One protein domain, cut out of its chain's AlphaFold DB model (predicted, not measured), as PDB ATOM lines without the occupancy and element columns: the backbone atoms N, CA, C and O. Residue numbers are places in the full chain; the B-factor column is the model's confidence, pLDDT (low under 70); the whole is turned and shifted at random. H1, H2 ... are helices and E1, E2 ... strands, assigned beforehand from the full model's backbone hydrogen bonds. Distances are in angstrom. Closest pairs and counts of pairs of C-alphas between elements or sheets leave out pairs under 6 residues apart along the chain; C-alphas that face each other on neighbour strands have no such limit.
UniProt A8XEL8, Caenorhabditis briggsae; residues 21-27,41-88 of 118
ATOM      1  N   ASN A  21     -47.235  22.322 -28.956       70.19
ATOM      2  CA  ASN A  21     -48.324  22.730 -29.860       70.19
ATOM      3  C   ASN A  21     -47.828  23.591 -31.036       70.19
ATOM      4  O   ASN A  21     -48.618  24.023 -31.857       70.19
ATOM      5  N   TRP A  22     -46.524  23.861 -31.115       72.69
ATOM      6  CA  TRP A  22     -45.920  24.817 -32.022       72.69
ATOM      7  C   TRP A  22     -44.640  24.264 -32.622       72.69
ATOM      8  O   TRP A  22     -43.727  23.932 -31.860       72.69
ATOM      9  N   PHE A  23     -44.532  24.310 -33.947       78.00
ATOM     10  CA  PHE A  23     -43.286  24.046 -34.660       78.00
ATOM     11  C   PHE A  23     -42.556  25.335 -35.018       78.00
ATOM     12  O   PHE A  23     -43.171  26.377 -35.270       78.00
ATOM     13  N   LYS A  24     -41.222  25.266 -35.063       80.12
ATOM     14  CA  LYS A  24     -40.378  26.339 -35.600       80.12
ATOM     15  C   LYS A  24     -39.743  25.879 -36.899       80.12
ATOM     16  O   LYS A  24     -39.063  24.856 -36.952       80.12
ATOM     17  N   LEU A  25     -39.968  26.677 -37.931       77.62
ATOM     18  CA  LEU A  25     -39.513  26.462 -39.288       77.62
ATOM     19  C   LEU A  25     -38.408  27.452 -39.645       77.62
ATOM     20  O   LEU A  25     -38.440  28.606 -39.213       77.62
ATOM     21  N   PHE A  26     -37.471  27.023 -40.483       80.75
ATOM     22  CA  PHE A  26     -36.511  27.892 -41.149       80.75
ATOM     23  C   PHE A  26     -36.456  27.634 -42.655       80.75
ATOM     24  O   PHE A  26     -36.662  26.516 -43.122       80.75
ATOM     25  N   ASP A  27     -36.175  28.691 -43.409       79.94
ATOM     26  CA  ASP A  27     -36.099  28.672 -44.873       79.94
ATOM     27  C   ASP A  27     -35.004  27.724 -45.422       79.94
ATOM     28  O   ASP A  27     -33.891  27.609 -44.888       79.94
ATOM     29  N   ARG A  41     -33.692  19.844 -30.005       81.94
ATOM     30  CA  ARG A  41     -32.883  20.536 -28.997       81.94
ATOM     31  C   ARG A  41     -32.893  22.038 -29.247       81.94
ATOM     32  O   ARG A  41     -33.130  22.808 -28.318       81.94
ATOM     33  N   THR A  42     -32.659  22.454 -30.486       80.62
ATOM     34  CA  THR A  42     -32.738  23.867 -30.867       80.62
ATOM     35  C   THR A  42     -34.166  24.394 -30.765       80.62
ATOM     36  O   THR A  42     -34.366  25.542 -30.373       80.62
ATOM     37  N   GLU A  43     -35.170  23.561 -31.038       81.81
ATOM     38  CA  GLU A  43     -36.575  23.941 -30.919       81.81
ATOM     39  C   GLU A  43     -36.985  24.317 -29.487       81.81
ATOM     40  O   GLU A  43     -37.700  25.305 -29.296       81.81
ATOM     41  N   LEU A  44     -36.503  23.576 -28.483       81.88
ATOM     42  CA  LEU A  44     -36.732  23.887 -27.068       81.88
ATOM     43  C   LEU A  44     -36.133  25.240 -26.682       81.88
ATOM     44  O   LEU A  44     -36.821  26.074 -26.098       81.88
ATOM     45  N   VAL A  45     -34.880  25.485 -27.081       82.44
ATOM     46  CA  VAL A  45     -34.210  26.772 -26.843       82.44
ATOM     47  C   VAL A  45     -35.021  27.901 -27.473       82.44
ATOM     48  O   VAL A  45     -35.332  28.881 -26.804       82.44
ATOM     49  N   LEU A  46     -35.428  27.742 -28.735       81.50
ATOM     50  CA  LEU A  46     -36.226  28.737 -29.449       81.50
ATOM     51  C   LEU A  46     -37.567  29.022 -28.775       81.50
ATOM     52  O   LEU A  46     -37.969  30.183 -28.722       81.50
ATOM     53  N   GLU A  47     -38.261  28.001 -28.274       83.62
ATOM     54  CA  GLU A  47     -39.533  28.187 -27.575       83.62
ATOM     55  C   GLU A  47     -39.350  28.974 -26.274       83.62
ATOM     56  O   GLU A  47     -40.128  29.892 -26.003       83.62
ATOM     57  N   ASP A  48     -38.297  28.691 -25.509       83.50
ATOM     58  CA  ASP A  48     -37.975  29.458 -24.307       83.50
ATOM     59  C   ASP A  48     -37.623  30.912 -24.647       83.50
ATOM     60  O   ASP A  48     -38.106  31.836 -23.986       83.50
ATOM     61  N   CYS A  49     -36.859  31.155 -25.716       82.75
ATOM     62  CA  CYS A  49     -36.586  32.514 -26.196       82.75
ATOM     63  C   CYS A  49     -37.873  33.243 -26.605       82.75
ATOM     64  O   CYS A  49     -38.039  34.427 -26.303       82.75
ATOM     65  N   TYR A  50     -38.791  32.529 -27.268       81.50
ATOM     66  CA  TYR A  50     -40.067  33.068 -27.731       81.50
ATOM     67  C   TYR A  50     -40.962  33.490 -26.570       81.50
ATOM     68  O   TYR A  50     -41.459  34.616 -26.551       81.50
ATOM     69  N   LYS A  51     -41.110  32.622 -25.562       83.00
ATOM     70  CA  LYS A  51     -41.885  32.903 -24.345       83.00
ATOM     71  C   LYS A  51     -41.326  34.095 -23.574       83.00
ATOM     72  O   LYS A  51     -42.085  34.938 -23.107       83.00
ATOM     73  N   ASN A  52     -40.001  34.192 -23.486       83.19
ATOM     74  CA  ASN A  52     -39.327  35.259 -22.752       83.19
ATOM     75  C   ASN A  52     -39.123  36.548 -23.566       83.19
ATOM     76  O   ASN A  52     -38.614  37.521 -23.013       83.19
ATOM     77  N   LYS A  53     -39.493  36.568 -24.857       78.56
ATOM     78  CA  LYS A  53     -39.253  37.679 -25.801       78.56
ATOM     79  C   LYS A  53     -37.792  38.153 -25.809       78.56
ATOM     80  O   LYS A  53     -37.512  39.347 -25.861       78.56
ATOM     81  N   LYS A  54     -36.847  37.213 -25.729       79.25
ATOM     82  CA  LYS A  54     -35.406  37.502 -25.732       79.25
ATOM     83  C   LYS A  54     -34.767  36.999 -27.018       79.25
ATOM     84  O   LYS A  54     -35.123  35.939 -27.527       79.25
ATOM     85  N   ASN A  55     -33.785  37.746 -27.515       79.31
ATOM     86  CA  ASN A  55     -32.860  37.218 -28.514       79.31
ATOM     87  C   ASN A  55     -32.025  36.113 -27.871       79.31
ATOM     88  O   ASN A  55     -31.713  36.185 -26.681       79.31
ATOM     89  N   CYS A  56     -31.654  35.107 -28.650       77.38
ATOM     90  CA  CYS A  56     -30.850  34.013 -28.133       77.38
ATOM     91  C   CYS A  56     -29.862  33.481 -29.148       77.38
ATOM     92  O   CYS A  56     -29.929  33.811 -30.327       77.38
ATOM     93  N   GLU A  57     -28.922  32.675 -28.676       77.31
ATOM     94  CA  GLU A  57     -27.948  32.003 -29.522       77.31
ATOM     95  C   GLU A  57     -28.345  30.535 -29.656       77.31
ATOM     96  O   GLU A  57     -28.390  29.803 -28.669       77.31
ATOM     97  N   GLY A  58     -28.652  30.108 -30.879       71.56
ATOM     98  CA  GLY A  58     -28.835  28.699 -31.199       71.56
ATOM     99  C   GLY A  58     -27.491  28.076 -31.549       71.56
ATOM    100  O   GLY A  58     -26.783  28.592 -32.412       71.56
ATOM    101  N   ASP A  59     -27.135  26.968 -30.907       73.31
ATOM    102  CA  ASP A  59     -26.017  26.140 -31.357       73.31
ATOM    103  C   ASP A  59     -26.511  25.223 -32.480       73.31
ATOM    104  O   ASP A  59     -27.316  24.321 -32.247       73.31
ATOM    105  N   ILE A  60     -26.069  25.489 -33.708       74.50
ATOM    106  CA  ILE A  60     -26.398  24.696 -34.892       74.50
ATOM    107  C   ILE A  60     -25.080  24.183 -35.462       74.50
ATOM    108  O   ILE A  60     -24.204  24.959 -35.836       74.50
ATOM    109  N   CYS A  61     -24.922  22.861 -35.532       73.25
ATOM    110  CA  CYS A  61     -23.701  22.223 -36.035       73.25
ATOM    111  C   CYS A  61     -22.405  22.716 -35.347       73.25
ATOM    112  O   CYS A  61     -21.386  22.897 -36.017       73.25
ATOM    113  N   ARG A  62     -22.427  22.897 -34.013       76.12
ATOM    114  CA  ARG A  62     -21.296  23.379 -33.186       76.12
ATOM    115  C   ARG A  62     -20.889  24.825 -33.473       76.12
ATOM    116  O   ARG A  62     -19.760  25.225 -33.188       76.12
ATOM    117  N   GLN A  63     -21.778  25.598 -34.081       74.38
ATOM    118  CA  GLN A  63     -21.590  27.015 -34.340       74.38
ATOM    119  C   GLN A  63     -22.727  27.780 -33.679       74.38
ATOM    120  O   GLN A  63     -23.896  27.419 -33.806       74.38
ATOM    121  N   LYS A  64     -22.375  28.852 -32.969       75.69
ATOM    122  CA  LYS A  64     -23.359  29.728 -32.341       75.69
ATOM    123  C   LYS A  64     -23.926  30.687 -33.375       75.69
ATOM    124  O   LYS A  64     -23.183  31.435 -34.010       75.69
ATOM    125  N   PHE A  65     -25.243  30.682 -33.512       74.44
ATOM    126  CA  PHE A  65     -25.979  31.584 -34.383       74.44
ATOM    127  C   PHE A  65     -26.864  32.500 -33.550       74.44
ATOM    128  O   PHE A  65     -27.714  31.998 -32.812       74.44
ATOM    129  N   PRO A  66     -26.728  33.830 -33.673       74.81
ATOM    130  CA  PRO A  66     -27.649  34.739 -33.018       74.81
ATOM    131  C   PRO A  66     -29.008  34.695 -33.729       74.81
ATOM    132  O   PRO A  66     -29.124  34.879 -34.940       74.81
ATOM    133  N   ILE A  67     -30.065  34.468 -32.961       75.75
ATOM    134  CA  ILE A  67     -31.446  34.358 -33.415       75.75
ATOM    135  C   ILE A  67     -32.238  35.508 -32.807       75.75
ATOM    136  O   ILE A  67     -32.339  35.644 -31.585       75.75
ATOM    137  N   ASN A  68     -32.800  36.350 -33.674       75.44
ATOM    138  CA  ASN A  68     -33.660  37.444 -33.253       75.44
ATOM    139  C   ASN A  68     -35.125  37.055 -33.430       75.44
ATOM    140  O   ASN A  68     -35.625  36.923 -34.551       75.44
ATOM    141  N   ILE A  69     -35.787  36.873 -32.293       73.75
ATOM    142  CA  ILE A  69     -37.180  36.446 -32.217       73.75
ATOM    143  C   ILE A  69     -38.129  37.565 -32.669       73.75
ATOM    144  O   ILE A  69     -39.083  37.292 -33.396       73.75
ATOM    145  N   GLU A  70     -37.853  38.820 -32.303       67.12
ATOM    146  CA  GLU A  70     -38.702  39.969 -32.651       67.12
ATOM    147  C   GLU A  70     -38.720  40.232 -34.156       67.12
ATOM    148  O   GLU A  70     -39.769  40.462 -34.751       67.12
ATOM    149  N   LYS A  71     -37.548  40.150 -34.788       63.00
ATOM    150  CA  LYS A  71     -37.386  40.385 -36.225       63.00
ATOM    151  C   LYS A  71     -37.733  39.160 -37.070       63.00
ATOM    152  O   LYS A  71     -37.721  39.274 -38.289       63.00
ATOM    153  N   ARG A  72     -38.027  38.001 -36.453       61.69
ATOM    154  CA  ARG A  72     -38.265  36.702 -37.130       61.69
ATOM    155  C   ARG A  72     -37.165  36.338 -38.139       61.69
ATOM    156  O   ARG A  72     -37.387  35.633 -39.123       61.69
ATOM    157  N   THR A  73     -35.952  36.825 -37.886       56.06
ATOM    158  CA  THR A  73     -34.783  36.632 -38.746       56.06
ATOM    159  C   THR A  73     -33.577  36.254 -37.884       56.06
ATOM    160  O   THR A  73     -33.304  36.947 -36.901       56.06
ATOM    161  N   PRO A  74     -32.801  35.225 -38.249       52.16
ATOM    162  CA  PRO A  74     -31.502  34.960 -37.680       52.16
ATOM    163  C   PRO A  74     -30.590  36.121 -38.052       52.16
ATOM    164  O   PRO A  74     -30.566  36.610 -39.190       52.16
ATOM    165  N   ILE A  75     -29.873  36.603 -37.049       48.72
ATOM    166  CA  ILE A  75     -28.878  37.641 -37.221       48.72
ATOM    167  C   ILE A  75     -27.616  36.979 -37.785       48.72
ATOM    168  O   ILE A  75     -27.268  35.841 -37.487       48.72
ATOM    169  N   ARG A  76     -26.974  37.734 -38.670       43.38
ATOM    170  CA  ARG A  76     -25.732  37.463 -39.392       43.38
ATOM    171  C   ARG A  76     -24.708  36.682 -38.548       43.38
ATOM    172  O   ARG A  76     -24.142  37.234 -37.614       43.38
ATOM    173  N   GLY A  77     -24.435  35.434 -38.930       42.62
ATOM    174  CA  GLY A  77     -23.204  34.724 -38.570       42.62
ATOM    175  C   GLY A  77     -22.237  34.765 -39.755       42.62
ATOM    176  O   GLY A  77     -22.660  34.552 -40.891       42.62
ATOM    177  N   GLU A  78     -20.956  35.047 -39.511       42.59
ATOM    178  CA  GLU A  78     -19.921  35.324 -40.531       42.59
ATOM    179  C   GLU A  78     -19.782  34.273 -41.648       42.59
ATOM    180  O   GLU A  78     -19.307  34.598 -42.733       42.59
ATOM    181  N   ARG A  79     -20.221  33.025 -41.430       48.97
ATOM    182  CA  ARG A  79     -20.069  31.922 -42.398       48.97
ATOM    183  C   ARG A  79     -21.266  31.675 -43.317       48.97
ATOM    184  O   ARG A  79     -21.103  31.033 -44.353       48.97
ATOM    185  N   HIS A  80     -22.453  32.184 -42.989       52.25
ATOM    186  CA  HIS A  80     -23.655  32.001 -43.805       52.25
ATOM    187  C   HIS A  80     -24.096  33.349 -44.380       52.25
ATOM    188  O   HIS A  80     -24.792  34.131 -43.742       52.25
ATOM    189  N   LEU A  81     -23.672  33.612 -45.619       50.75
ATOM    190  CA  LEU A  81     -23.927  34.853 -46.365       50.75
ATOM    191  C   LEU A  81     -25.422  35.178 -46.577       50.75
ATOM    192  O   LEU A  81     -25.744  36.294 -46.981       50.75
ATOM    193  N   LYS A  82     -26.342  34.242 -46.306       60.97
ATOM    194  CA  LYS A  82     -27.786  34.413 -46.506       60.97
ATOM    195  C   LYS A  82     -28.568  34.329 -45.197       60.97
ATOM    196  O   LYS A  82     -28.408  33.405 -44.403       60.97
ATOM    197  N   LYS A  83     -29.453  35.311 -45.008       67.38
ATOM    198  CA  LYS A  83     -30.456  35.339 -43.939       67.38
ATOM    199  C   LYS A  83     -31.551  34.324 -44.278       67.38
ATOM    200  O   LYS A  83     -32.146  34.428 -45.343       67.38
ATOM    201  N   ARG A  84     -31.826  33.377 -43.381       74.56
ATOM    202  CA  ARG A  84     -32.945  32.424 -43.516       74.56
ATOM    203  C   ARG A  84     -34.129  32.929 -42.718       74.56
ATOM    204  O   ARG A  84     -33.935  33.242 -41.563       74.56
ATOM    205  N   CYS A  85     -35.337  33.020 -43.248       77.69
ATOM    206  CA  CYS A  85     -36.467  33.423 -42.400       77.69
ATOM    207  C   CYS A  85     -36.770  32.345 -41.348       77.69
ATOM    208  O   CYS A  85     -36.539  31.163 -41.609       77.69
ATOM    209  N   ILE A  86     -37.273  32.749 -40.176       81.94
ATOM    210  CA  ILE A  86     -37.740  31.834 -39.124       81.94
ATOM    211  C   ILE A  86     -39.226  32.073 -38.894       81.94
ATOM    212  O   ILE A  86     -39.668  33.217 -38.790       81.94
ATOM    213  N   GLN A  87     -39.995  30.998 -38.772       84.00
ATOM    214  CA  GLN A  87     -41.428  31.072 -38.534       84.00
ATOM    215  C   GLN A  87     -41.847  30.126 -37.413       84.00
ATOM    216  O   GLN A  87     -41.391  28.992 -37.349       84.00
ATOM    217  N   ARG A  88     -42.728  30.598 -36.529       85.69
ATOM    218  CA  ARG A  88     -43.413  29.774 -35.527       85.69
ATOM    219  C   ARG A  88     -44.828  29.512 -36.033       85.69
ATOM    220  O   ARG A  88     -45.514  30.469 -36.387       85.69
TER     221      ARG A  88
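What this domain is: This is residues 21 to 27 and 41 to 88 of the 118 residues of a protein of Caenorhabditis briggsae (UniProt A8XEL8). A hairpin of two strands, E2 and E3, and a smaller strand pair, E1 and E4, are joined by a long loop, residues 69 to 85, with one helix, H1, packing on E2 and E1. The printed part has 55 residues, with one named helix and four named strands in the order E1, H1, E2, E3, E4; the class is mixed and both sheets are antiparallel. It is compact, radius of gyration of the C-alphas 10.5 A, spanning 31 by 20 by 18 A.

How they stand to each other: In the hairpin of E2, residues 56 to 60, and E3, residues 63 to 68, N 58 and O 65 are 2.9 A apart. The closest C-alphas of H1, residues 41 to 52, and E2 are Thr 42 and Gly 58, 6.2 A. Every O i to N i+4 pair in H1 is within hydrogen-bond range. The closest C-alphas of H1 and E1, residues 22 to 27, are Glu 43 and Lys 24, 6.5 A. E1 is antiparallel to E4, residues 86 to 88, with N 25 and O 87 2.8 A apart.

Where its parts are: First to last C-alpha, H1 measures 17.2 A, E1 16.6 A and E3 16.0 A. E1 begins at (-45.920, 24.817, -32.022); E4 ends at (-43.413, 29.774, -35.527).

The domain as a whole: Residues 28 to 40 are not printed; C-alphas 27 and 41 are 18.1 A apart. The link E3 to E4 is long; its residues 70 to 83 have pLDDT under 70.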